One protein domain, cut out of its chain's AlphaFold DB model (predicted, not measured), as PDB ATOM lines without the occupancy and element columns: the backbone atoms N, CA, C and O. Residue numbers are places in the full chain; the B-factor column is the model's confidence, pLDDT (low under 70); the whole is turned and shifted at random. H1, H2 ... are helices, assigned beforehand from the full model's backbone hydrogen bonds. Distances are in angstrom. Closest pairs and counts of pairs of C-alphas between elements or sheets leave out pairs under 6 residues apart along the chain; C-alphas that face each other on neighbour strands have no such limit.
ATOM      1  N   THR A   7      18.101 -42.018 -25.357       91.06
ATOM      2  CA  THR A   7      19.367 -42.729 -25.136       91.06
ATOM      3  C   THR A   7      20.369 -41.859 -24.385       91.06
ATOM      4  O   THR A   7      21.015 -42.342 -23.456       91.06
ATOM      5  N   SER A   8      20.428 -40.562 -24.700       93.38
ATOM      6  CA  SER A   8      21.230 -39.594 -23.953       93.38
ATOM      7  C   SER A   8      20.749 -39.451 -22.511       93.38
ATOM      8  O   SER A   8      21.565 -39.526 -21.599       93.38
ATOM      9  N   ILE A   9      19.442 -39.295 -22.285       92.25
ATOM     10  CA  ILE A   9      18.865 -39.107 -20.944       92.25
ATOM     11  C   ILE A   9      19.099 -40.340 -20.064       92.25
ATOM     12  O   ILE A   9      19.531 -40.203 -18.920       92.25
ATOM     13  N   ILE A  10      18.859 -41.543 -20.597       94.31
ATOM     14  CA  ILE A  10      19.075 -42.801 -19.874       94.31
ATOM     15  C   ILE A  10      20.558 -42.970 -19.538       94.31
ATOM     16  O   ILE A  10      20.898 -43.243 -18.394       94.31
ATOM     17  N   LEU A  11      21.469 -42.773 -20.494       95.31
ATOM     18  CA  LEU A  11      22.899 -42.909 -20.202       95.31
ATOM     19  C   LEU A  11      23.397 -41.838 -19.225       95.31
ATOM     20  O   LEU A  11      24.244 -42.126 -18.382       95.31
ATOM     21  N   PHE A  12      22.851 -40.623 -19.295       95.00
ATOM     22  CA  PHE A  12      23.209 -39.551 -18.375       95.00
ATOM     23  C   PHE A  12      22.713 -39.832 -16.949       95.00
ATOM     24  O   PHE A  12      23.465 -39.625 -15.994       95.00
ATOM     25  N   SER A  13      21.502 -40.374 -16.778       94.31
ATOM     26  CA  SER A  13      20.987 -40.768 -15.455       94.31
ATOM     27  C   SER A  13      21.770 -41.931 -14.836       94.31
ATOM     28  O   SER A  13      21.879 -42.034 -13.614       94.31
ATOM     29  N   LEU A  14      22.395 -42.764 -15.672       96.06
ATOM     30  CA  LEU A  14      23.289 -43.842 -15.250       96.06
ATOM     31  C   LEU A  14      24.712 -43.370 -14.918       96.06
ATOM     32  O   LEU A  14      25.517 -44.174 -14.439       96.06
ATOM     33  N   SER A  15      25.035 -42.089 -15.130       95.31
ATOM     34  CA  SER A  15      26.404 -41.578 -15.007       95.31
ATOM     35  C   SER A  15      27.106 -41.887 -13.676       95.31
ATOM     36  O   SER A  15      28.272 -42.290 -13.730       95.31
ATOM     37  N   PRO A  16      26.461 -41.833 -12.489       94.56
ATOM     38  CA  PRO A  16      27.148 -42.142 -11.234       94.56
ATOM     39  C   PRO A  16      27.605 -43.613 -11.165       94.56
ATOM     40  O   PRO A  16      28.702 -43.928 -10.686       94.56
ATOM     41  N   PHE A  17      26.788 -44.524 -11.703       96.62
ATOM     42  CA  PHE A  17      27.092 -45.952 -11.771       96.62
ATOM     43  C   PHE A  17      28.145 -46.255 -12.833       96.62
ATOM     44  O   PHE A  17      29.047 -47.045 -12.566       96.62
ATOM     45  N   ILE A  18      28.079 -45.598 -13.996       96.25
ATOM     46  CA  ILE A  18      29.070 -45.752 -15.070       96.25
ATOM     47  C   ILE A  18      30.447 -45.281 -14.595       96.25
ATOM     48  O   ILE A  18      31.415 -46.027 -14.735       96.25
ATOM     49  N   VAL A  19      30.545 -44.102 -13.967       96.12
ATOM     50  CA  VAL A  19      31.814 -43.604 -13.404       96.12
ATOM     51  C   VAL A  19      32.368 -44.589 -12.378       96.12
ATOM     52  O   VAL A  19      33.542 -44.947 -12.440       96.12
ATOM     53  N   SER A  20      31.522 -45.073 -11.465       95.81
ATOM     54  CA  SER A  20      31.953 -46.003 -10.413       95.81
ATOM     55  C   SER A  20      32.380 -47.364 -10.954       95.81
ATOM     56  O   SER A  20      33.344 -47.949 -10.464       95.81
ATOM     57  N   PHE A  21      31.684 -47.858 -11.977       96.88
ATOM     58  CA  PHE A  21      32.027 -49.093 -12.666       96.88
ATOM     59  C   PHE A  21      33.365 -48.967 -13.396       96.88
ATOM     60  O   PHE A  21      34.264 -49.761 -13.132       96.88
ATOM     61  N   LEU A  22      33.522 -47.952 -14.254       96.81
ATOM     62  CA  LEU A  22      34.754 -47.730 -15.014       96.81
ATOM     63  C   LEU A  22      35.950 -47.521 -14.086       96.81
ATOM     64  O   LEU A  22      36.978 -48.166 -14.268       96.81
ATOM     65  N   TYR A  23      35.805 -46.686 -13.056       96.81
ATOM     66  CA  TYR A  23      36.862 -46.476 -12.070       96.81
ATOM     67  C   TYR A  23      37.274 -47.791 -11.401       96.81
ATOM     68  O   TYR A  23      38.464 -48.103 -11.336       96.81
ATOM     69  N   GLY A  24      36.305 -48.583 -10.930       95.81
ATOM     70  CA  GLY A  24      36.602 -49.834 -10.237       95.81
ATOM     71  C   GLY A  24      37.204 -50.903 -11.146       95.81
ATOM     72  O   GLY A  24      38.074 -51.637 -10.700       95.81
ATOM     73  N   VAL A  25      36.818 -50.955 -12.425       96.44
ATOM     74  CA  VAL A  25      37.456 -51.835 -13.425       96.44
ATOM     75  C   VAL A  25      38.895 -51.403 -13.710       96.44
ATOM     76  O   VAL A  25      39.765 -52.244 -13.902       96.44
ATOM     77  N   LEU A  26      39.162 -50.097 -13.744       96.00
ATOM     78  CA  LEU A  26      40.493 -49.573 -14.055       96.00
ATOM     79  C   LEU A  26      41.461 -49.634 -12.869       96.00
ATOM     80  O   LEU A  26      42.670 -49.663 -13.088       96.00
ATOM     81  N   THR A  27      40.963 -49.617 -11.631       94.56
ATOM     82  CA  THR A  27      41.786 -49.515 -10.409       94.56
ATOM     83  C   THR A  27      41.729 -50.736  -9.500       94.56
ATOM     84  O   THR A  27      42.561 -50.821  -8.603       94.56
ATOM     85  N   ASP A  28      40.776 -51.647  -9.704       91.75
ATOM     86  CA  ASP A  28      40.420 -52.727  -8.770       91.75
ATOM     87  C   ASP A  28      40.005 -52.222  -7.373       91.75
ATOM     88  O   ASP A  28      40.001 -52.973  -6.396       91.75
ATOM     89  N   SER A  29      39.622 -50.943  -7.261       90.31
ATOM     90  CA  SER A  29      39.219 -50.310  -6.003       90.31
ATOM     91  C   SER A  29      37.820 -49.688  -6.084       90.31
ATOM     92  O   SER A  29      37.110 -49.789  -7.089       90.31
ATOM     93  N   GLN A  30      37.356 -49.113  -4.977       88.62
ATOM     94  CA  GLN A  30      36.064 -48.435  -4.936       88.62
ATOM     95  C   GLN A  30      36.215 -46.987  -5.389       88.62
ATOM     96  O   GLN A  30      37.159 -46.299  -5.011       88.62
ATOM     97  N   SER A  31      35.249 -46.522  -6.180       83.06
ATOM     98  CA  SER A  31      35.194 -45.122  -6.601       83.06
ATOM     99  C   SER A  31      35.132 -44.187  -5.391       83.06
ATOM    100  O   SER A  31      34.285 -44.409  -4.524       83.06
ATOM    101  N   PRO A  32      35.939 -43.110  -5.353       75.88
ATOM    102  CA  PRO A  32      35.903 -42.138  -4.262       75.88
ATOM    103  C   PRO A  32      34.590 -41.339  -4.217       75.88
ATOM    104  O   PRO A  32      34.316 -40.670  -3.228       75.88
ATOM    105  N   PHE A  33      33.779 -41.387  -5.280       75.88
ATOM    106  CA  PHE A  33      32.539 -40.618  -5.388       75.88
ATOM    107  C   PHE A  33      31.331 -41.333  -4.770       75.88
ATOM    108  O   PHE A  33      30.540 -40.728  -4.057       75.88
ATOM    109  N   LEU A  34      31.177 -42.625  -5.062       81.81
ATOM    110  CA  LEU A  34      29.995 -43.413  -4.684       81.81
ATOM    111  C   LEU A  34      30.330 -44.558  -3.723       81.81
ATOM    112  O   LEU A  34      29.420 -45.224  -3.238       81.81
ATOM    113  N   SER A  35      31.621 -44.817  -3.476       86.25
ATOM    114  CA  SER A  35      32.125 -45.914  -2.636       86.25
ATOM    115  C   SER A  35      31.491 -47.269  -2.974       86.25
ATOM    116  O   SER A  35      31.222 -48.109  -2.116       86.25
ATOM    117  N   LEU A  36      31.220 -47.485  -4.265       91.00
ATOM    118  CA  LEU A  36      30.696 -48.736  -4.798       91.00
ATOM    119  C   LEU A  36      31.827 -49.536  -5.438       91.00
ATOM    120  O   LEU A  36      32.648 -48.996  -6.178       91.00
ATOM    121  N   SER A  37      31.827 -50.849  -5.206       93.69
ATOM    122  CA  SER A  37      32.629 -51.765  -6.016       93.69
ATOM    123  C   SER A  37      32.070 -51.847  -7.437       93.69
ATOM    124  O   SER A  37      30.860 -51.694  -7.639       93.69
ATOM    125  N   ALA A  38      32.922 -52.172  -8.414       94.94
ATOM    126  CA  ALA A  38      32.513 -52.301  -9.816       94.94
ATOM    127  C   ALA A  38      31.302 -53.239  -9.991       94.94
ATOM    128  O   ALA A  38      30.340 -52.900 -10.675       94.94
ATOM    129  N   LYS A  39      31.282 -54.379  -9.284       95.25
ATOM    130  CA  LYS A  39      30.167 -55.342  -9.331       95.25
ATOM    131  C   LYS A  39      28.844 -54.752  -8.827       95.25
ATOM    132  O   LYS A  39      27.799 -54.999  -9.429       95.25
ATOM    133  N   LYS A  40      28.867 -53.983  -7.730       95.69
ATOM    134  CA  LYS A  40      27.659 -53.324  -7.197       95.69
ATOM    135  C   LYS A  40      27.200 -52.197  -8.119       95.69
ATOM    136  O   LYS A  40      26.015 -52.137  -8.428       95.69
ATOM    137  N   ALA A  41      28.131 -51.370  -8.598       96.44
ATOM    138  CA  ALA A  41      27.846 -50.300  -9.549       96.44
ATOM    139  C   ALA A  41      27.188 -50.842 -10.825       96.44
ATOM    140  O   ALA A  41      26.151 -50.333 -11.237       96.44
ATOM    141  N   PHE A  42      27.717 -51.938 -11.381       96.50
ATOM    142  CA  PHE A  42      27.120 -52.616 -12.530       96.50
ATOM    143  C   PHE A  42      25.709 -53.132 -12.229       96.50
ATOM    144  O   PHE A  42      24.786 -52.856 -12.987       96.50
ATOM    145  N   LYS A  43      25.511 -53.840 -11.107       97.69
ATOM    146  CA  LYS A  43      24.194 -54.388 -10.741       97.69
ATOM    147  C   LYS A  43      23.139 -53.289 -10.575       97.69
ATOM    148  O   LYS A  43      22.023 -53.444 -11.065       97.69
ATOM    149  N   TYR A  44      23.475 -52.201  -9.883       96.38
ATOM    150  CA  TYR A  44      22.548 -51.086  -9.673       96.38
ATOM    151  C   TYR A  44      22.303 -50.293 -10.956       96.38
ATOM    152  O   TYR A  44      21.151 -49.997 -11.263       96.38
ATOM    153  N   GLY A  45      23.352 -50.035 -11.743       96.75
ATOM    154  CA  GLY A  45      23.227 -49.412 -13.059       96.75
ATOM    155  C   GLY A  45      22.345 -50.232 -14.000       96.75
ATOM    156  O   GLY A  45      21.444 -49.683 -14.623       96.75
ATOM    157  N   LEU A  46      22.525 -51.556 -14.042       97.50
ATOM    158  CA  LEU A  46      21.683 -52.458 -14.830       97.50
ATOM    159  C   LEU A  46      20.226 -52.436 -14.352       97.50
ATOM    160  O   LEU A  46      19.318 -52.361 -15.173       97.50
ATOM    161  N   GLY A  47      19.995 -52.461 -13.036       97.69
ATOM    162  CA  GLY A  47      18.648 -52.347 -12.474       97.69
ATOM    163  C   GLY A  47      17.952 -51.049 -12.894       97.69
ATOM    164  O   GLY A  47      16.814 -51.086 -13.358       97.69
ATOM    165  N   LEU A  48      18.648 -49.912 -12.801       96.81
ATOM    166  CA  LEU A  48      18.103 -48.616 -13.208       96.81
ATOM    167  C   LEU A  48      17.893 -48.525 -14.728       96.81
ATOM    168  O   LEU A  48      16.886 -47.977 -15.168       96.81
ATOM    169  N   PHE A  49      18.791 -49.107 -15.527       96.69
ATOM    170  CA  PHE A  49      18.635 -49.191 -16.979       96.69
ATOM    171  C   PHE A  49      17.371 -49.969 -17.365       96.69
ATOM    172  O   PHE A  49      16.576 -49.485 -18.167       96.69
ATOM    173  N   VAL A  50      17.138 -51.132 -16.746       96.88
ATOM    174  CA  VAL A  50      15.927 -51.936 -16.981       96.88
ATOM    175  C   VAL A  50      14.667 -51.146 -16.622       96.88
ATOM    176  O   VAL A  50      13.727 -51.111 -17.415       96.88
ATOM    177  N   LEU A  51      14.653 -50.459 -15.475       96.69
ATOM    178  CA  LEU A  51      13.527 -49.602 -15.085       96.69
ATOM    179  C   LEU A  51      13.288 -48.464 -16.088       96.69
ATOM    180  O   LEU A  51      12.141 -48.184 -16.434       96.69
ATOM    181  N   ALA A  52      14.354 -47.842 -16.596       95.00
ATOM    182  CA  ALA A  52      14.252 -46.799 -17.612       95.00
ATOM    183  C   ALA A  52      13.684 -47.335 -18.938       95.00
ATOM    184  O   ALA A  52      12.824 -46.690 -19.539       95.00
ATOM    185  N   CYS A  53      14.093 -48.534 -19.368       93.56
ATOM    186  CA  CYS A  53      13.518 -49.202 -20.537       93.56
ATOM    187  C   CYS A  53      12.027 -49.513 -20.348       93.56
ATOM    188  O   CYS A  53      11.250 -49.292 -21.271       93.56
ATOM    189  N   ILE A  54      11.608 -49.966 -19.162       95.44
ATOM    190  CA  ILE A  54      10.186 -50.197 -18.857       95.44
ATOM    191  C   ILE A  54       9.399 -48.883 -18.939       95.44
ATOM    192  O   ILE A  54       8.371 -48.826 -19.609       95.44
ATOM    193  N   GLY A  55       9.898 -47.809 -18.316       92.81
ATOM    194  CA  GLY A  55       9.259 -46.490 -18.379       92.81
ATOM    195  C   GLY A  55       9.137 -45.957 -19.810       92.81
ATOM    196  O   GLY A  55       8.095 -45.414 -20.192       92.81
ATOM    197  N   PHE A  56      10.170 -46.175 -20.629       91.94
ATOM    198  CA  PHE A  56      10.118 -45.864 -22.053       91.94
ATOM    199  C   PHE A  56       9.054 -46.681 -22.780       91.94
ATOM    200  O   PHE A  56       8.246 -46.088 -23.487       91.94
ATOM    201  N   LEU A  57       9.019 -48.004 -22.597       93.06
ATOM    202  CA  LEU A  57       8.047 -48.871 -23.265       93.06
ATOM    203  C   LEU A  57       6.610 -48.458 -22.939       93.06
ATOM    204  O   LEU A  57       5.803 -48.327 -23.852       93.06
ATOM    205  N   LEU A  58       6.309 -48.164 -21.672       93.81
ATOM    206  CA  LEU A  58       4.984 -47.687 -21.262       93.81
ATOM    207  C   LEU A  58       4.613 -46.367 -21.951       93.81
ATOM    208  O   LEU A  58       3.524 -46.235 -22.508       93.81
ATOM    209  N   THR A  59       5.536 -45.404 -21.971       92.38
ATOM    210  CA  THR A  59       5.318 -44.108 -22.636       92.38
ATOM    211  C   THR A  59       5.162 -44.277 -24.148       92.38
ATOM    212  O   THR A  59       4.298 -43.655 -24.765       92.38
ATOM    213  N   PHE A  60       5.978 -45.142 -24.751       92.62
ATOM    214  CA  PHE A  60       5.952 -45.434 -26.176       92.62
ATOM    215  C   PHE A  60       4.643 -46.114 -26.583       92.62
ATOM    216  O   PHE A  60       4.057 -45.709 -27.579       92.62
ATOM    217  N   MET A  61       4.129 -47.052 -25.779       94.69
ATOM    218  CA  MET A  61       2.824 -47.690 -25.998       94.69
ATOM    219  C   MET A  61       1.663 -46.692 -25.951       94.69
ATOM    220  O   MET A  61       0.756 -46.752 -26.775       94.69
ATOM    221  N   ILE A  62       1.683 -45.745 -25.008       94.50
ATOM    222  CA  ILE A  62       0.668 -44.682 -24.964       94.50
ATOM    223  C   ILE A  62       0.786 -43.794 -26.208       94.50
ATOM    224  O   ILE A  62      -0.216 -43.427 -26.820       94.50
ATOM    225  N   HIS A  63       2.013 -43.458 -26.615       92.75
ATOM    226  CA  HIS A  63       2.238 -42.623 -27.788       92.75
ATOM    227  C   HIS A  63       1.792 -43.299 -29.091       92.75
ATOM    228  O   HIS A  63       1.141 -42.645 -29.907       92.75
ATOM    229  N   THR A  64       2.089 -44.590 -29.274       95.06
ATOM    230  CA  THR A  64       1.624 -45.367 -30.430       95.06
ATOM    231  C   THR A  64       0.100 -45.458 -30.436       95.06
ATOM    232  O   THR A  64      -0.506 -45.209 -31.472       95.06
ATOM    233  N   TYR A  65      -0.540 -45.694 -29.286       96.31
ATOM    234  CA  TYR A  65      -2.003 -45.728 -29.178       96.31
ATOM    235  C   TYR A  65      -2.654 -44.418 -29.646       96.31
ATOM    236  O   TYR A  65      -3.586 -44.436 -30.448       96.31
ATOM    237  N   ILE A  66      -2.130 -43.272 -29.192       95.19
ATOM    238  CA  ILE A  66      -2.636 -41.948 -29.586       95.19
ATOM    239  C   ILE A  66      -2.405 -41.696 -31.081       95.19
ATOM    240  O   ILE A  66      -3.312 -41.236 -31.772       95.19
ATOM    241  N   ARG A  67      -1.205 -42.004 -31.594       94.56
ATOM    242  CA  ARG A  67      -0.852 -41.818 -33.013       94.56
ATOM    243  C   ARG A  67      -1.728 -42.645 -33.950       94.56
ATOM    244  O   ARG A  67      -2.092 -42.154 -35.010       94.56
ATOM    245  N   GLY A  68      -2.076 -43.864 -33.554       95.88
ATOM    246  CA  GLY A  68      -2.927 -44.754 -34.337       95.88
ATOM    247  C   GLY A  68      -4.425 -44.589 -34.093       95.88
ATOM    248  O   GLY A  68      -5.193 -45.439 -34.528       95.88
ATOM    249  N   GLY A  69      -4.860 -43.554 -33.361       96.25
ATOM    250  CA  GLY A  69      -6.283 -43.325 -33.087       96.25
ATOM    251  C   GLY A  69      -6.959 -44.476 -32.330       96.25
ATOM    252  O   GLY A  69      -8.147 -44.717 -32.522       96.25
ATOM    253  N   GLY A  70      -6.204 -45.201 -31.502       95.12
ATOM    254  CA  GLY A  70      -6.660 -46.384 -30.774       95.12
ATOM    255  C   GLY A  70      -6.050 -47.709 -31.248       95.12
ATOM    256  O   GLY A  70      -6.086 -48.689 -30.504       95.12
ATOM    257  N   ASP A  71      -5.445 -47.746 -32.438       97.06
ATOM    258  CA  ASP A  71      -4.743 -48.919 -32.972       97.06
ATOM    259  C   ASP A  71      -3.223 -48.802 -32.747       97.06
ATOM    260  O   ASP A  71      -2.536 -47.959 -33.329       97.06
ATOM    261  N   LEU A  72      -2.675 -49.680 -31.900       96.50
ATOM    262  CA  LEU A  72      -1.245 -49.696 -31.576       96.50
ATOM    263  C   LEU A  72      -0.354 -49.998 -32.787       96.50
ATOM    264  O   LEU A  72       0.742 -49.445 -32.883       96.50
ATOM    265  N   TRP A  73      -0.790 -50.886 -33.681       97.12
ATOM    266  CA  TRP A  73      -0.008 -51.287 -34.846       97.12
ATOM    267  C   TRP A  73       0.026 -50.172 -35.885       97.12
ATOM    268  O   TRP A  73       1.102 -49.817 -36.369       97.12
ATOM    269  N   ALA A  74      -1.129 -49.563 -36.164       97.62
ATOM    270  CA  ALA A  74      -1.212 -48.412 -37.057       97.62
ATOM    271  C   ALA A  74      -0.338 -47.255 -36.552       97.62
ATOM    272  O   ALA A  74       0.444 -46.687 -37.315       97.62
ATOM    273  N   GLY A  75      -0.397 -46.952 -35.251       96.69
ATOM    274  CA  GLY A  75       0.431 -45.909 -34.651       96.69
ATOM    275  C   GLY A  75       1.925 -46.232 -34.640       96.69
ATOM    276  O   GLY A  75       2.747 -45.340 -34.850       96.69
ATOM    277  N   LEU A  76       2.299 -47.500 -34.439       95.94
ATOM    278  CA  LEU A  76       3.691 -47.941 -34.557       95.94
ATOM    279  C   LEU A  76       4.217 -47.753 -35.983       95.94
ATOM    280  O   LEU A  76       5.326 -47.249 -36.152       95.94
ATOM    281  N   MET A  77       3.437 -48.140 -36.994       96.38
ATOM    282  CA  MET A  77       3.819 -47.964 -38.396       96.38
ATOM    283  C   MET A  77       3.903 -46.485 -38.781       96.38
ATOM    284  O   MET A  77       4.868 -46.095 -39.438       96.38
ATOM    285  N   ASP A  78       2.977 -45.647 -38.308       94.94
ATOM    286  CA  ASP A  78       3.055 -44.193 -38.490       94.94
ATOM    287  C   ASP A  78       4.378 -43.635 -37.942       94.94
ATOM    288  O   ASP A  78       5.140 -43.001 -38.672       94.94
ATOM    289  N   ILE A  79       4.706 -43.948 -36.684       93.88
ATOM    290  CA  ILE A  79       5.958 -43.513 -36.050       93.88
ATOM    291  C   ILE A  79       7.177 -44.056 -36.803       93.88
ATOM    292  O   ILE A  79       8.150 -43.333 -37.016       93.88
ATOM    293  N   TYR A  80       7.151 -45.324 -37.208       93.50
ATOM    294  CA  TYR A  80       8.275 -45.942 -37.895       93.50
ATOM    295  C   TYR A  80       8.588 -45.232 -39.220       93.50
ATOM    296  O   TYR A  80       9.729 -44.823 -39.453       93.50
ATOM    297  N   HIS A  81       7.575 -45.009 -40.057       92.31
ATOM    298  CA  HIS A  81       7.760 -44.381 -41.363       92.31
ATOM    299  C   HIS A  81       8.024 -42.874 -41.260       92.31
ATOM    300  O   HIS A  81       8.948 -42.364 -41.897       92.31
ATOM    301  N   ASN A  82       7.252 -42.157 -40.440       90.06
ATOM    302  CA  ASN A  82       7.282 -40.694 -40.416       90.06
ATOM    303  C   ASN A  82       8.320 -40.115 -39.447       90.06
ATOM    304  O   ASN A  82       8.814 -39.003 -39.662       90.06
ATOM    305  N   ASP A  83       8.682 -40.830 -38.384       91.00
ATOM    306  CA  ASP A  83       9.645 -40.355 -37.391       91.00
ATOM    307  C   ASP A  83      10.950 -41.163 -37.444       91.00
ATOM    308  O   ASP A  83      12.004 -40.575 -37.687       91.00
ATOM    309  N   PHE A  84      10.905 -42.491 -37.285       92.44
ATOM    310  CA  PHE A  84      12.115 -43.311 -37.155       92.44
ATOM    311  C   PHE A  84      12.981 -43.296 -38.420       92.44
ATOM    312  O   PHE A  84      14.129 -42.859 -38.357       92.44
ATOM    313  N   LEU A  85      12.446 -43.708 -39.574       94.06
ATOM    314  CA  LEU A  85      13.227 -43.804 -40.815       94.06
ATOM    315  C   LEU A  85      13.778 -42.445 -41.268       94.06
ATOM    316  O   LEU A  85      14.912 -42.358 -41.733       94.06
ATOM    317  N   ARG A  86      13.015 -41.367 -41.064       92.81
ATOM    318  CA  ARG A  86      13.431 -40.006 -41.430       92.81
ATOM    319  C   ARG A  86      14.525 -39.438 -40.516       92.81
ATOM    320  O   ARG A  86      15.362 -38.662 -40.973       92.81
ATOM    321  N   ARG A  87      14.498 -39.752 -39.216       90.62
ATOM    322  CA  ARG A  87      15.329 -39.078 -38.192       90.62
ATOM    323  C   ARG A  87      16.483 -39.929 -37.667       90.62
ATOM    324  O   ARG A  87      17.509 -39.373 -37.273       90.62
ATOM    325  N   MET A  88      16.318 -41.246 -37.662       90.94
ATOM    326  CA  MET A  88      17.223 -42.198 -37.027       90.94
ATOM    327  C   MET A  88      18.071 -42.922 -38.087       90.94
ATOM    328  O   MET A  88      18.804 -42.281 -38.851       90.94
ATOM    329  N   LEU A  89      17.970 -44.252 -38.134       87.94
ATOM    330  CA  LEU A  89      18.727 -45.155 -38.995       87.94
ATOM    331  C   LEU A  89      17.785 -45.890 -39.958       87.94
ATOM    332  O   LEU A  89      16.613 -46.092 -39.655       87.94
ATOM    333  N   GLY A  90      18.318 -46.334 -41.098       86.94
ATOM    334  CA  GLY A  90      17.623 -47.244 -42.018       86.94
ATOM    335  C   GLY A  90      16.699 -46.595 -43.054       86.94
ATOM    336  O   GLY A  90      16.242 -47.297 -43.949       86.94
ATOM    337  N   GLY A  91      16.443 -45.284 -42.988       90.69
ATOM    338  CA  GLY A  91      15.692 -44.579 -44.032       90.69
ATOM    339  C   GLY A  91      16.493 -44.387 -45.319       90.69
ATOM    340  O   GLY A  91      17.690 -44.099 -45.278       90.69
ATOM    341  N   SER A  92      15.822 -44.507 -46.465       93.56
ATOM    342  CA  SER A  92      16.400 -44.256 -47.787       93.56
ATOM    343  C   SER A  92      16.048 -42.850 -48.268       93.56
ATOM    344  O   SER A  92      14.896 -42.432 -48.220       93.56
ATOM    345  N   ALA A  93      17.039 -42.122 -48.790       93.12
ATOM    346  CA  ALA A  93      16.858 -40.762 -49.304       93.12
ATOM    347  C   ALA A  93      15.819 -40.647 -50.434       93.12
ATOM    348  O   ALA A  93      15.322 -39.556 -50.683       93.12
ATOM    349  N   LYS A  94      15.499 -41.752 -51.117       93.75
ATOM    350  CA  LYS A  94      14.504 -41.782 -52.199       93.75
ATOM    351  C   LYS A  94      13.062 -41.730 -51.688       93.75
ATOM    352  O   LYS A  94      12.180 -41.346 -52.445       93.75
ATOM    353  N   ASP A  95      12.846 -42.112 -50.431       93.25
ATOM    354  CA  ASP A  95      11.512 -42.265 -49.841       93.25
ATOM    355  C   ASP A  95      11.049 -40.992 -49.114       93.25
ATOM    356  O   ASP A  95       9.928 -40.921 -48.614       93.25
ATOM    357  N   PHE A  96      11.918 -39.980 -49.039       94.00
ATOM    358  CA  PHE A  96      11.682 -38.728 -48.326       94.00
ATOM    359  C   PHE A  96      11.958 -37.523 -49.223       94.00
ATOM    360  O   PHE A  96      12.586 -37.635 -50.274       94.00
ATOM    361  N   ASP A  97      11.501 -36.352 -48.779       93.56
ATOM    362  CA  ASP A  97      11.788 -35.087 -49.451       93.56
ATOM    363  C   ASP A  97      13.310 -34.921 -49.687       93.56
ATOM    364  O   ASP A  97      14.096 -35.194 -48.765       93.56
ATOM    365  N   PRO A  98      13.745 -34.461 -50.882       93.88
ATOM    366  CA  PRO A  98      15.158 -34.284 -51.222       93.88
ATOM    367  C   PRO A  98      15.972 -33.485 -50.195       93.88
ATOM    368  O   PRO A  98      17.180 -33.705 -50.074       93.88
ATOM    369  N   VAL A  99      15.336 -32.604 -49.413       94.25
ATOM    370  CA  VAL A  99      15.987 -31.854 -48.327       94.25
ATOM    371  C   VAL A  99      16.631 -32.764 -47.269       94.25
ATOM    372  O   VAL A  99      17.634 -32.391 -46.660       94.25
ATOM    373  N   TYR A 100      16.110 -33.979 -47.066       94.06
ATOM    374  CA  TYR A 100      16.637 -34.936 -46.087       94.06
ATOM    375  C   TYR A 100      17.782 -35.800 -46.632       94.06
ATOM    376  O   TYR A 100      18.474 -36.444 -45.837       94.06
ATOM    377  N   ALA A 101      18.027 -35.806 -47.948       95.31
ATOM    378  CA  ALA A 101      18.946 -36.746 -48.595       95.31
ATOM    379  C   ALA A 101      20.365 -36.698 -48.008       95.31
ATOM    380  O   ALA A 101      20.940 -37.741 -47.697       95.31
ATOM    381  N   ALA A 102      20.908 -35.496 -47.781       96.12
ATOM    382  CA  ALA A 102      22.232 -35.333 -47.180       96.12
ATOM    383  C   ALA A 102      22.301 -35.950 -45.771       96.12
ATOM    384  O   ALA A 102      23.235 -36.680 -45.458       96.12
ATOM    385  N   SER A 103      21.279 -35.725 -44.941       95.88
ATOM    386  CA  SER A 103      21.234 -36.252 -43.572       95.88
ATOM    387  C   SER A 103      21.069 -37.773 -43.504       95.88
ATOM    388  O   SER A 103      21.675 -38.432 -42.656       95.88
ATOM    389  N   LEU A 104      20.276 -38.343 -44.415       95.56
ATOM    390  CA  LEU A 104      20.026 -39.781 -44.489       95.56
ATOM    391  C   LEU A 104      21.262 -40.534 -44.992       95.56
ATOM    392  O   LEU A 104      21.555 -41.617 -44.483       95.56
ATOM    393  N   ASN A 105      22.032 -39.926 -45.898       95.75
ATOM    394  CA  ASN A 105      23.274 -40.496 -46.424       95.75
ATOM    395  C   ASN A 105      24.499 -40.241 -45.529       95.75
ATOM    396  O   ASN A 105      25.479 -40.979 -45.629       95.75
ATOM    397  N   ALA A 106      24.451 -39.245 -44.639       95.56
ATOM    398  CA  ALA A 106      25.533 -38.979 -43.696       95.56
ATOM    399  C   ALA A 106      25.761 -40.175 -42.761       95.56
ATOM    400  O   ALA A 106      24.808 -40.794 -42.272       95.56
ATOM    401  N   ASN A 107      27.022 -40.488 -42.470       94.94
ATOM    402  CA  ASN A 107      27.370 -41.535 -41.508       94.94
ATOM    403  C   ASN A 107      27.553 -40.963 -40.088       94.94
ATOM    404  O   ASN A 107      27.646 -39.753 -39.887       94.94
ATOM    405  N   ALA A 108      27.611 -41.833 -39.075       95.31
ATOM    406  CA  ALA A 108      27.720 -41.394 -37.682       95.31
ATOM    407  C   ALA A 108      29.012 -40.605 -37.388       95.31
ATOM    408  O   ALA A 108      28.982 -39.664 -36.596       95.31
ATOM    409  N   LEU A 109      30.135 -40.946 -38.031       95.88
ATOM    410  CA  LEU A 109      31.407 -40.240 -37.837       95.88
ATOM    411  C   LEU A 109      31.350 -38.823 -38.401       95.88
ATOM    412  O   LEU A 109      31.830 -37.890 -37.762       95.88
ATOM    413  N   GLU A 110      30.719 -38.653 -39.561       96.25
ATOM    414  CA  GLU A 110      30.465 -37.343 -40.151       96.25
ATOM    415  C   GLU A 110      29.645 -36.475 -39.192       96.25
ATOM    416  O   GLU A 110      30.049 -35.356 -38.873       96.25
ATOM    417  N   VAL A 111      28.561 -37.019 -38.631       96.00
ATOM    418  CA  VAL A 111      27.744 -36.309 -37.639       96.00
ATOM    419  C   VAL A 111      28.564 -35.939 -36.407       96.00
ATOM    420  O   VAL A 111      28.566 -34.777 -36.017       96.00
ATOM    421  N   ILE A 112      29.317 -36.874 -35.827       95.94
ATOM    422  CA  ILE A 112      30.186 -36.601 -34.671       95.94
ATOM    423  C   ILE A 112      31.213 -35.505 -35.000       95.94
ATOM    424  O   ILE A 112      31.439 -34.611 -34.181       95.94
ATOM    425  N   SER A 113      31.793 -35.516 -36.206       95.06
ATOM    426  CA  SER A 113      32.784 -34.524 -36.636       95.06
ATOM    427  C   SER A 113      32.218 -33.102 -36.701       95.06
ATOM    428  O   SER A 113      32.900 -32.159 -36.300       95.06
ATOM    429  N   ILE A 114      30.945 -32.939 -37.096       94.56
ATOM    430  CA  ILE A 114      30.259 -31.636 -37.095       94.56
ATOM    431  C   ILE A 114      30.315 -31.015 -35.698       94.56
ATOM    432  O   ILE A 114      30.592 -29.822 -35.562       94.56
ATOM    433  N   TYR A 115      30.098 -31.824 -34.660       93.12
ATOM    434  CA  TYR A 115      30.090 -31.343 -33.285       93.12
ATOM    435  C   TYR A 115      31.492 -31.205 -32.685       93.12
ATOM    436  O   TYR A 115      31.734 -30.241 -31.964       93.12
ATOM    437  N   LEU A 116      32.420 -32.115 -33.004       91.88
ATOM    438  CA  LEU A 116      33.798 -32.060 -32.499       91.88
ATOM    439  C   LEU A 116      34.650 -30.967 -33.152       91.88
ATOM    440  O   LEU A 116      35.586 -30.492 -32.525       91.88
ATOM    441  N   SER A 117      34.336 -30.537 -34.377       90.62
ATOM    442  CA  SER A 117      35.159 -29.607 -35.174       90.62
ATOM    443  C   SER A 117      35.327 -28.193 -34.594       90.62
ATOM    444  O   SER A 117      36.048 -27.370 -35.161       90.62
ATOM    445  N   LYS A 118      34.682 -27.868 -33.467       90.19
ATOM    446  CA  LYS A 118      34.817 -26.558 -32.822       90.19
ATOM    447  C   LYS A 118      36.232 -26.401 -32.232       90.19
ATOM    448  O   LYS A 118      36.602 -27.205 -31.376       90.19
ATOM    449  N   PRO A 119      36.996 -25.344 -32.582       92.38
ATOM    450  CA  PRO A 119      38.388 -25.188 -32.142       92.38
ATOM    451  C   PRO A 119      38.573 -25.275 -30.622       92.38
ATOM    452  O   PRO A 119      39.445 -25.991 -30.141       92.38
ATOM    453  N   PHE A 120      37.700 -24.614 -29.856       92.81
ATOM    454  CA  PHE A 120      37.734 -24.667 -28.393       92.81
ATOM    455  C   PHE A 120      37.454 -26.067 -27.838       92.81
ATOM    456  O   PHE A 120      38.052 -26.453 -26.839       92.81
ATOM    457  N   MET A 121      36.577 -26.837 -28.484       92.56
ATOM    458  CA  MET A 121      36.267 -28.198 -28.057       92.56
ATOM    459  C   MET A 121      37.468 -29.122 -28.263       92.56
ATOM    460  O   MET A 121      37.829 -29.856 -27.348       92.56
ATOM    461  N   LEU A 122      38.129 -29.038 -29.423       94.75
ATOM    462  CA  LEU A 122      39.348 -29.803 -29.705       94.75
ATOM    463  C   LEU A 122      40.499 -29.413 -28.778       94.75
ATOM    464  O   LEU A 122      41.210 -30.293 -28.300       94.75
ATOM    465  N   LEU A 123      40.657 -28.117 -28.492       96.50
ATOM    466  CA  LEU A 123      41.662 -27.627 -27.551       96.50
ATOM    467  C   LEU A 123      41.453 -28.243 -26.162       96.50
ATOM    468  O   LEU A 123      42.357 -28.896 -25.647       96.50
ATOM    469  N   TRP A 124      40.265 -28.084 -25.572       97.00
ATOM    470  CA  TRP A 124      39.985 -28.600 -24.227       97.00
ATOM    471  C   TRP A 124      40.016 -30.124 -24.162       97.00
ATOM    472  O   TRP A 124      40.558 -30.678 -23.209       97.00
ATOM    473  N   LEU A 125      39.521 -30.810 -25.195       96.88
ATOM    474  CA  LEU A 125      39.644 -32.261 -25.299       96.88
ATOM    475  C   LEU A 125      41.115 -32.694 -25.353       96.88
ATOM    476  O   LEU A 125      41.508 -33.602 -24.626       96.88
ATOM    477  N   GLY A 126      41.942 -32.026 -26.161       97.31
ATOM    478  CA  GLY A 126      43.377 -32.295 -26.250       97.31
ATOM    479  C   GLY A 126      44.087 -32.089 -24.911       97.31
ATOM    480  O   GLY A 126      44.833 -32.961 -24.470       97.31
ATOM    481  N   VAL A 127      43.799 -30.984 -24.217       98.00
ATOM    482  CA  VAL A 127      44.363 -30.696 -22.888       98.00
ATOM    483  C   VAL A 127      43.899 -31.733 -21.853       98.00
ATOM    484  O   VAL A 127      44.718 -32.213 -21.069       98.00
ATOM    485  N   ALA A 128      42.628 -32.144 -21.872       98.12
ATOM    486  CA  ALA A 128      42.112 -33.192 -20.988       98.12
ATOM    487  C   ALA A 128      42.765 -34.559 -21.257       98.12
ATOM    488  O   ALA A 128      43.142 -35.260 -20.317       98.12
ATOM    489  N   VAL A 129      42.966 -34.927 -22.526       97.75
ATOM    490  CA  VAL A 129      43.682 -36.156 -22.909       97.75
ATOM    491  C   VAL A 129      45.139 -36.100 -22.445       97.75
ATOM    492  O   VAL A 129      45.630 -37.073 -21.873       97.75
ATOM    493  N   ILE A 130      45.822 -34.964 -22.618       97.62
ATOM    494  CA  ILE A 130      47.190 -34.770 -22.112       97.62
ATOM    495  C   ILE A 130      47.228 -34.921 -20.588       97.62
ATOM    496  O   ILE A 130      48.128 -35.591 -20.080       97.62
ATOM    497  N   ALA A 131      46.256 -34.360 -19.861       97.00
ATOM    498  CA  ALA A 131      46.155 -34.518 -18.410       97.00
ATOM    499  C   ALA A 131      46.030 -36.000 -18.010       97.00
ATOM    500  O   ALA A 131      46.766 -36.449 -17.136       97.00
ATOM    501  N   CYS A 132      45.199 -36.787 -18.703       96.56
ATOM    502  CA  CYS A 132      45.100 -38.235 -18.491       96.56
ATOM    503  C   CYS A 132      46.421 -38.971 -18.766       96.56
ATOM    504  O   CYS A 132      46.828 -39.824 -17.979       96.56
ATOM    505  N   VAL A 133      47.096 -38.662 -19.878       96.38
ATOM    506  CA  VAL A 133      48.351 -39.330 -20.279       96.38
ATOM    507  C   VAL A 133      49.500 -38.989 -19.328       96.38
ATOM    508  O   VAL A 133      50.347 -39.838 -19.054       96.38
ATOM    509  N   LYS A 134      49.544 -37.753 -18.824       95.00
ATOM    510  CA  LYS A 134      50.602 -37.261 -17.932       95.00
ATOM    511  C   LYS A 134      50.343 -37.543 -16.452       95.00
ATOM    512  O   LYS A 134      51.214 -37.219 -15.649       95.00
ATOM    513  N   GLU A 135      49.177 -38.058 -16.072       94.62
ATOM    514  CA  GLU A 135      48.851 -38.388 -14.682       94.62
ATOM    515  C   GLU A 135      49.578 -39.674 -14.250       94.62
ATOM    516  O   GLU A 135      49.396 -40.742 -14.849       94.62
ATOM    517  N   SER A 136      50.425 -39.548 -13.223       92.38
ATOM    518  CA  SER A 136      51.242 -40.638 -12.677       92.38
ATOM    519  C   SER A 136      50.410 -41.574 -11.803       92.38
ATOM    520  O   SER A 136      50.583 -42.793 -11.875       92.38
ATOM    521  N   SER A 137      49.461 -41.035 -11.030       92.81
ATOM    522  CA  SER A 137      48.594 -41.853 -10.185       92.81
ATOM    523  C   SER A 137      47.548 -42.593 -11.015       92.81
ATOM    524  O   SER A 137      46.731 -42.005 -11.732       92.81
ATOM    525  N   LYS A 138      47.537 -43.919 -10.862       93.25
ATOM    526  CA  LYS A 138      46.572 -44.814 -11.506       93.25
ATOM    527  C   LYS A 138      45.137 -44.439 -11.129       93.25
ATOM    528  O   LYS A 138      44.261 -44.468 -11.990       93.25
ATOM    529  N   GLU A 139      44.918 -44.059  -9.875       93.19
ATOM    530  CA  GLU A 139      43.622 -43.696  -9.302       93.19
ATOM    531  C   GLU A 139      43.058 -42.447  -9.982       93.19
ATOM    532  O   GLU A 139      41.955 -42.471 -10.530       93.19
ATOM    533  N   TYR A 140      43.837 -41.367 -10.033       93.69
ATOM    534  CA  TYR A 140      43.382 -40.123 -10.654       93.69
ATOM    535  C   TYR A 140      43.257 -40.245 -12.167       93.69
ATOM    536  O   TYR A 140      42.272 -39.774 -12.736       93.69
ATOM    537  N   ARG A 141      44.180 -40.959 -12.820       95.62
ATOM    538  CA  ARG A 141      44.076 -41.241 -14.254       95.62
ATOM    539  C   ARG A 141      42.798 -42.011 -14.576       95.62
ATOM    540  O   ARG A 141      42.083 -41.647 -15.507       95.62
ATOM    541  N   ALA A 142      42.486 -43.047 -13.799       95.75
ATOM    542  CA  ALA A 142      41.258 -43.814 -13.959       95.75
ATOM    543  C   ALA A 142      40.011 -42.956 -13.727       95.75
ATOM    544  O   ALA A 142      39.048 -43.071 -14.482       95.75
ATOM    545  N   PHE A 143      40.035 -42.065 -12.733       95.31
ATOM    546  CA  PHE A 143      38.945 -41.125 -12.485       95.31
ATOM    547  C   PHE A 143      38.724 -40.174 -13.668       95.31
ATOM    548  O   PHE A 143      37.593 -40.026 -14.127       95.31
ATOM    549  N   TYR A 144      39.789 -39.590 -14.223       96.31
ATOM    550  CA  TYR A 144      39.695 -38.695 -15.380       96.31
ATOM    551  C   TYR A 144      39.142 -39.415 -16.609       96.31
ATOM    552  O   TYR A 144      38.206 -38.925 -17.241       96.31
ATOM    553  N   ILE A 145      39.657 -40.612 -16.904       97.31
ATOM    554  CA  ILE A 145      39.153 -41.454 -17.995       97.31
ATOM    555  C   ILE A 145      37.673 -41.787 -17.772       97.31
ATOM    556  O   ILE A 145      36.873 -41.640 -18.694       97.31
ATOM    557  N   ALA A 146      37.291 -42.185 -16.555       96.62
ATOM    558  CA  ALA A 146      35.910 -42.523 -16.227       96.62
ATOM    559  C   ALA A 146      34.960 -41.337 -16.450       96.62
ATOM    560  O   ALA A 146      33.898 -41.529 -17.038       96.62
ATOM    561  N   LEU A 147      35.340 -40.117 -16.050       96.50
ATOM    562  CA  LEU A 147      34.542 -38.909 -16.292       96.50
ATOM    563  C   LEU A 147      34.419 -38.589 -17.788       96.50
ATOM    564  O   LEU A 147      33.313 -38.348 -18.272       96.50
ATOM    565  N   LEU A 148      35.533 -38.596 -18.525       97.56
ATOM    566  CA  LEU A 148      35.538 -38.270 -19.954       97.56
ATOM    567  C   LEU A 148      34.684 -39.255 -20.755       97.56
ATOM    568  O   LEU A 148      33.841 -38.834 -21.543       97.56
ATOM    569  N   VAL A 149      34.863 -40.558 -20.519       97.00
ATOM    570  CA  VAL A 149      34.092 -41.605 -21.200       97.00
ATOM    571  C   VAL A 149      32.623 -41.525 -20.800       97.00
ATOM    572  O   VAL A 149      31.763 -41.448 -21.674       97.00
ATOM    573  N   CYS A 150      32.325 -41.494 -19.496       96.50
ATOM    574  CA  CYS A 150      30.952 -41.480 -18.999       96.50
ATOM    575  C   CYS A 150      30.144 -40.325 -19.587       96.50
ATOM    576  O   CYS A 150      29.045 -40.540 -20.086       96.50
ATOM    577  N   PHE A 151      30.696 -39.112 -19.577       96.94
ATOM    578  CA  PHE A 151      29.958 -37.947 -20.044       96.94
ATOM    579  C   PHE A 151      29.966 -37.777 -21.565       96.94
ATOM    580  O   PHE A 151      29.111 -37.065 -22.085       96.94
ATOM    581  N   ALA A 152      30.845 -38.468 -22.300       97.06
ATOM    582  CA  ALA A 152      30.755 -38.527 -23.756       97.06
ATOM    583  C   ALA A 152      29.635 -39.456 -24.250       97.06
ATOM    584  O   ALA A 152      28.972 -39.159 -25.246       97.06
ATOM    585  N   LEU A 153      29.410 -40.576 -23.551       96.31
ATOM    586  CA  LEU A 153      28.462 -41.620 -23.959       96.31
ATOM    587  C   LEU A 153      27.031 -41.108 -24.223       96.31
ATOM    588  O   LEU A 153      26.481 -41.476 -25.265       96.31
ATOM    589  N   PRO A 154      26.418 -40.253 -23.377       95.62
ATOM    590  CA  PRO A 154      25.092 -39.700 -23.630       95.62
ATOM    591  C   PRO A 154      24.963 -39.028 -24.996       95.62
ATOM    592  O   PRO A 154      24.085 -39.397 -25.779       95.62
ATOM    593  N   ALA A 155      25.849 -38.081 -25.310       95.38
ATOM    594  CA  ALA A 155      25.801 -37.336 -26.561       95.38
ATOM    595  C   ALA A 155      26.101 -38.246 -27.761       95.38
ATOM    596  O   ALA A 155      25.342 -38.272 -28.732       95.38
ATOM    597  N   LEU A 156      27.152 -39.068 -27.654       96.56
ATOM    598  CA  LEU A 156      27.540 -40.009 -28.705       96.56
ATOM    599  C   LEU A 156      26.430 -41.013 -29.027       96.56
ATOM    600  O   LEU A 156      26.197 -41.289 -30.202       96.56
ATOM    601  N   SER A 157      25.702 -41.511 -28.023       95.50
ATOM    602  CA  SER A 157      24.600 -42.452 -28.252       95.50
ATOM    603  C   SER A 157      23.548 -41.886 -29.204       95.50
ATOM    604  O   SER A 157      23.074 -42.589 -30.094       95.50
ATOM    605  N   TRP A 158      23.226 -40.597 -29.067       95.00
ATOM    606  CA  TRP A 158      22.238 -39.946 -29.910       95.00
ATOM    607  C   TRP A 158      22.804 -39.533 -31.263       95.00
ATOM    608  O   TRP A 158      22.125 -39.700 -32.267       95.00
ATOM    609  N   PHE A 159      24.049 -39.060 -31.342       94.88
ATOM    610  CA  PHE A 159      24.654 -38.752 -32.646       94.88
ATOM    611  C   PHE A 159      24.801 -39.984 -33.539       94.88
ATOM    612  O   PHE A 159      24.757 -39.857 -34.761       94.88
ATOM    613  N   VAL A 160      24.934 -41.170 -32.941       95.06
ATOM    614  CA  VAL A 160      24.936 -42.440 -33.671       95.06
ATOM    615  C   VAL A 160      23.514 -42.857 -34.050       95.06
ATOM    616  O   VAL A 160      23.255 -43.122 -35.220       95.06
ATOM    617  N   LEU A 161      22.583 -42.914 -33.092       93.75
ATOM    618  CA  LEU A 161      21.235 -43.445 -33.338       93.75
ATOM    619  C   LEU A 161      20.325 -42.456 -34.077       93.75
ATOM    620  O   LEU A 161      19.625 -42.832 -35.009       93.75
ATOM    621  N   GLY A 162      20.355 -41.186 -33.687       93.44
ATOM    622  CA  GLY A 162      19.642 -40.065 -34.298       93.44
ATOM    623  C   GLY A 162      20.517 -39.274 -35.264       93.44
ATOM    624  O   GLY A 162      20.471 -38.040 -35.257       93.44
ATOM    625  N   LYS A 163      21.357 -39.955 -36.059       94.56
ATOM    626  CA  LYS A 163      22.357 -39.315 -36.933       94.56
ATOM    627  C   LYS A 163      21.724 -38.297 -37.887       94.56
ATOM    628  O   LYS A 163      22.202 -37.171 -37.991       94.56
ATOM    629  N   SER A 164      20.616 -38.665 -38.534       94.56
ATOM    630  CA  SER A 164      19.996 -37.863 -39.592       94.56
ATOM    631  C   SER A 164      19.358 -36.611 -38.983       94.56
ATOM    632  O   SER A 164      19.568 -35.493 -39.449       94.56
ATOM    633  N   HIS A 165      18.693 -36.773 -37.838       93.81
ATOM    634  CA  HIS A 165      18.181 -35.661 -37.041       93.81
ATOM    635  C   HIS A 165      19.297 -34.728 -36.555       93.81
ATOM    636  O   HIS A 165      19.208 -33.512 -36.714       93.81
ATOM    637  N   SER A 166      20.380 -35.291 -36.020       95.00
ATOM    638  CA  SER A 166      21.531 -34.534 -35.521       95.00
ATOM    639  C   SER A 166      22.289 -33.814 -36.638       95.00
ATOM    640  O   SER A 166      22.869 -32.756 -36.406       95.00
ATOM    641  N   TYR A 167      22.285 -34.338 -37.861       96.06
ATOM    642  CA  TYR A 167      22.898 -33.675 -39.010       96.06
ATOM    643  C   TYR A 167      22.177 -32.363 -39.362       96.06
ATOM    644  O   TYR A 167      22.834 -31.364 -39.677       96.06
ATOM    645  N   ILE A 168      20.841 -32.359 -39.285       94.19
ATOM    646  CA  ILE A 168      19.983 -31.210 -39.618       94.19
ATOM    647  C   ILE A 168      19.883 -30.239 -38.436       94.19
ATOM    648  O   ILE A 168      20.181 -29.050 -38.566       94.19
ATOM    649  N   HIS A 169      19.499 -30.729 -37.258       93.19
ATOM    650  CA  HIS A 169      19.136 -29.907 -36.098       93.19
ATOM    651  C   HIS A 169      20.340 -29.543 -35.219       93.19
ATOM    652  O   HIS A 169      20.314 -29.675 -33.994       93.19
ATOM    653  N   ARG A 170      21.405 -29.027 -35.843       92.56
ATOM    654  CA  ARG A 170      22.675 -28.670 -35.175       92.56
ATOM    655  C   ARG A 170      22.505 -27.624 -34.072       92.56
ATOM    656  O   ARG A 170      23.180 -27.692 -33.052       92.56
ATOM    657  N   HIS A 171      21.588 -26.677 -34.272       87.38
ATOM    658  CA  HIS A 171      21.276 -25.599 -33.328       87.38
ATOM    659  C   HIS A 171      20.600 -26.086 -32.040       87.38
ATOM    660  O   HIS A 171      20.518 -25.326 -31.087       87.38
ATOM    661  N   PHE A 172      20.103 -27.322 -32.004       86.44
ATOM    662  CA  PHE A 172      19.484 -27.907 -30.819       86.44
ATOM    663  C   PHE A 172      20.343 -29.049 -30.269       86.44
ATOM    664  O   PHE A 172      20.679 -29.088 -29.088       86.44
ATOM    665  N   CYS A 173      20.782 -29.951 -31.147       91.62
ATOM    666  CA  CYS A 173      21.494 -31.167 -30.765       91.62
ATOM    667  C   CYS A 173      22.887 -30.900 -30.167       91.62
ATOM    668  O   CYS A 173      23.443 -31.783 -29.515       91.62
ATOM    669  N   PHE A 174      23.443 -29.688 -30.313       89.75
ATOM    670  CA  PHE A 174      24.692 -29.326 -29.637       89.75
ATOM    671  C   PHE A 174      24.568 -29.425 -28.111       89.75
ATOM    672  O   PHE A 174      25.559 -29.738 -27.451       89.75
ATOM    673  N   VAL A 175      23.367 -29.200 -27.553       91.19
ATOM    674  CA  VAL A 175      23.131 -29.172 -26.101       91.19
ATOM    675  C   VAL A 175      23.497 -30.499 -25.435       91.19
ATOM    676  O   VAL A 175      23.904 -30.512 -24.279       91.19
ATOM    677  N   LEU A 176      23.443 -31.611 -26.175       92.69
ATOM    678  CA  LEU A 176      23.791 -32.935 -25.658       92.69
ATOM    679  C   LEU A 176      25.248 -33.019 -25.205       92.69
ATOM    680  O   LEU A 176      25.533 -33.661 -24.201       92.69
ATOM    681  N   TRP A 177      26.166 -32.326 -25.886       92.00
ATOM    682  CA  TRP A 177      27.555 -32.229 -25.429       92.00
ATOM    683  C   TRP A 177      27.709 -31.365 -24.174       92.00
ATOM    684  O   TRP A 177      28.657 -31.542 -23.408       92.00
ATOM    685  N   TYR A 178      26.799 -30.420 -23.946       89.88
ATOM    686  CA  TYR A 178      26.820 -29.564 -22.760       89.88
ATOM    687  C   TYR A 178      26.286 -30.285 -21.516       89.88
ATOM    688  O   TYR A 178      26.584 -29.871 -20.397       89.88
ATOM    689  N   LEU A 179      25.587 -31.412 -21.690       88.31
ATOM    690  CA  LEU A 179      25.163 -32.301 -20.607       88.31
ATOM    691  C   LEU A 179      26.331 -33.175 -20.121       88.31
ATOM    692  O   LEU A 179      26.403 -34.377 -20.362       88.31
ATOM    693  N   GLY A 180      27.270 -32.539 -19.423       91.75
ATOM    694  CA  GLY A 180      28.354 -33.191 -18.687       91.75
ATOM    695  C   GLY A 180      29.687 -33.284 -19.427       91.75
ATOM    696  O   GLY A 180      30.721 -33.151 -18.777       91.75
ATOM    697  N   PHE A 181      29.716 -33.457 -20.754       95.81
ATOM    698  CA  PHE A 181      30.998 -33.639 -21.457       95.81
ATOM    699  C   PHE A 181      31.831 -32.360 -21.502       95.81
ATOM    700  O   PHE A 181      33.013 -32.383 -21.176       95.81
ATOM    701  N   TRP A 182      31.218 -31.221 -21.837       95.56
ATOM    702  CA  TRP A 182      31.898 -29.924 -21.748       95.56
ATOM    703  C   TRP A 182      32.428 -29.651 -20.337       95.56
ATOM    704  O   TRP A 182      33.550 -29.176 -20.172       95.56
ATOM    705  N   ALA A 183      31.641 -29.999 -19.317       95.56
ATOM    706  CA  ALA A 183      32.071 -29.873 -17.933       95.56
ATOM    707  C   ALA A 183      33.264 -30.794 -17.631       95.56
ATOM    708  O   ALA A 183      34.208 -30.354 -16.983       95.56
ATOM    709  N   SER A 184      33.276 -32.035 -18.129       96.75
ATOM    710  CA  SER A 184      34.355 -32.991 -17.862       96.75
ATOM    711  C   SER A 184      35.667 -32.634 -18.570       96.75
ATOM    712  O   SER A 184      36.715 -32.684 -17.924       96.75
ATOM    713  N   ILE A 185      35.634 -32.194 -19.836       97.38
ATOM    714  CA  ILE A 185      36.847 -31.773 -20.571       97.38
ATOM    715  C   ILE A 185      37.487 -30.504 -19.988       97.38
ATOM    716  O   ILE A 185      38.686 -30.307 -20.149       97.38
ATOM    717  N   ILE A 186      36.716 -29.661 -19.292       97.12
ATOM    718  CA  ILE A 186      37.236 -28.490 -18.567       97.12
ATOM    719  C   ILE A 186      37.698 -28.885 -17.157       97.12
ATOM    720  O   ILE A 186      38.780 -28.495 -16.718       97.12
ATOM    721  N   TYR A 187      36.901 -29.680 -16.444       96.75
ATOM    722  CA  TYR A 187      37.171 -30.072 -15.062       96.75
ATOM    723  C   TYR A 187      38.462 -30.882 -14.923       96.75
ATOM    724  O   TYR A 187      39.281 -30.574 -14.060       96.75
ATOM    725  N   VAL A 188      38.665 -31.894 -15.773       97.19
ATOM    726  CA  VAL A 188      39.831 -32.793 -15.709       97.19
ATOM    727  C   VAL A 188      41.165 -32.032 -15.707       97.19
ATOM    728  O   VAL A 188      41.947 -32.231 -14.773       97.19
ATOM    729  N   PRO A 189      41.459 -31.151 -16.680       97.12
ATOM    730  CA  PRO A 189      42.737 -30.449 -16.697       97.12
ATOM    731  C   PRO A 189      42.880 -29.424 -15.569       97.12
ATOM    732  O   PRO A 189      43.965 -29.326 -14.997       97.12
ATOM    733  N   ILE A 190      41.808 -28.713 -15.195       96.62
ATOM    734  CA  ILE A 190      41.837 -27.772 -14.061       96.62
ATOM    735  C   ILE A 190      42.152 -28.513 -12.765       96.62
ATOM    736  O   ILE A 190      43.016 -28.092 -11.999       96.62
ATOM    737  N   TYR A 191      41.482 -29.639 -12.527       95.00
ATOM    738  CA  TYR A 191      41.677 -30.420 -11.317       95.00
ATOM    739  C   TYR A 191      43.053 -31.099 -11.288       95.00
ATOM    740  O   TYR A 191      43.706 -31.111 -10.246       95.00
ATOM    741  N   CYS A 192      43.544 -31.597 -12.428       94.69
ATOM    742  CA  CYS A 192      44.909 -32.116 -12.537       94.69
ATOM    743  C   CYS A 192      45.950 -31.032 -12.207       94.69
ATOM    744  O   CYS A 192      46.852 -31.271 -11.401       94.69
ATOM    745  N   LEU A 193      45.799 -29.821 -12.759       94.00
ATOM    746  CA  LEU A 193      46.682 -28.690 -12.463       94.00
ATOM    747  C   LEU A 193      46.625 -28.296 -10.984       94.00
ATOM    748  O   LEU A 193      47.669 -28.182 -10.345       94.00
ATOM    749  N   TYR A 194      45.420 -28.135 -10.433       93.62
ATOM    750  CA  TYR A 194      45.207 -27.814  -9.022       93.62
ATOM    751  C   TYR A 194      45.953 -28.790  -8.106       93.62
ATOM    752  O   TYR A 194      46.696 -28.369  -7.219       93.62
ATOM    753  N   ARG A 195      45.838 -30.099  -8.363       89.88
ATOM    754  CA  ARG A 195      46.533 -31.101  -7.545       89.88
ATOM    755  C   ARG A 195      48.048 -31.014  -7.655       89.88
ATOM    756  O   ARG A 195      48.712 -31.152  -6.637       89.88
ATOM    757  N   ARG A 196      48.598 -30.756  -8.843       87.31
ATOM    758  CA  ARG A 196      50.054 -30.592  -9.011       87.31
ATOM    759  C   ARG A 196      50.593 -29.375  -8.264       87.31
ATOM    760  O   ARG A 196      51.707 -29.426  -7.758       87.31
ATOM    761  N   LEU A 197      49.809 -28.299  -8.187       88.88
ATOM    762  CA  LEU A 197      50.190 -27.088  -7.458       88.88
ATOM    763  C   LEU A 197      50.099 -27.277  -5.937       88.88
ATOM    764  O   LEU A 197      50.973 -26.807  -5.214       88.88
ATOM    765  N   CYS A 198      49.069 -27.969  -5.447       84.62
ATOM    766  CA  CYS A 198      48.860 -28.174  -4.009       84.62
ATOM    767  C   CYS A 198      49.621 -29.380  -3.430       84.62
ATOM    768  O   CYS A 198      49.904 -29.401  -2.233       84.62
ATOM    769  N   HIS A 199      49.962 -30.375  -4.254       75.69
ATOM    770  CA  HIS A 199      50.662 -31.602  -3.856       75.69
ATOM    771  C   HIS A 199      51.806 -31.928  -4.839       75.69
ATOM    772  O   HIS A 199      51.695 -32.870  -5.624       75.69
TER     773      HIS A 199
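This is residues 7 to 199 of the 202 residues of an uncharacterized protein of Helicobacter canis (UniProt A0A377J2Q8). This is a flat, open frame of helices in which H8 runs through the middle of the larger side, with H1 and H2 between it and the long H3 on one side and H7, H11 and H12 on the other. At one end H3 turns a corner into H4, whose last residues, 86 and 87, reach H9 and H5, leaving a gap between H4 and H1. The printed part has 193 residues with twelve named helices, H1 to H12 in order, and no named strand; the class is all helix. It is only just loose, close to compact, with a radius of gyration of the C-alphas of 20.0 A, and spans 64 by 38 by 20 A.

Start at H1, residues 7 to 13, which touches residues 151 to 158 of H8, residues 138 to 161; the closest C-alphas are Ser 8 and Pro 154, 3.9 A apart. H8 is the hub, touching six helices. H2, residues 15 to 27, touches it too, closest at C-alphas Val 19 and Ala 146, 5.1 A. H2 forms a helical hairpin with residues 38 to 45 of H3, residues 38 to 67, at a shallow tilt of 31 degrees, closest at C-alphas Phe 21 and Ala 38, 4.3 A. Farther on, H3 touches H4, residues 72 to 87, closest at C-alphas Thr 64 and Gly 75, 4.4 A. Arg 87 of H4 comes to 4.6 A from His 165 of H9, residues 163 to 168, C-alpha to C-alpha, the closest pair. H5, residues 98 to 105, touches H9, and H6, residues 108 to 116, touches H8 and H9. H7, residues 119 to 134, makes a helical hairpin with H8, closest at C-alphas Cys 132 and Arg 141, 5.3 A. H10, residues 170 to 173, touches no helix; H11, residues 175 to 178, touches H8. H12, residues 181 to 198, touches H7, and touches H8 at a shallow tilt of 11 degrees, opposite ways. Every O i to N i+4 pair is within hydrogen-bond range in H1, H2, H3, H7 and H9, against 10 of 12 in H4, 2 of 4 in H5, 4 of 5 in H6, 17 of 20 in H8 and 13 of 14 in H12; H10 and H11 are too short for one.

Find C-alpha 7, where H1 begins, at (19.367, -42.729, -25.136). H3 runs 42.0 A from C-alpha 38 to C-alpha 67 at (-0.852, -41.818, -33.013). H8 measures 33.5 A, H12 25.6 A, ending at C-alpha 198, (48.860, -28.174, -4.009).

The C-alphas farthest apart, Gly 69 and His 199, are 65.1 A apart. The printed part has no cut, no link is long, and no printed residue is under 70 in pLDDT.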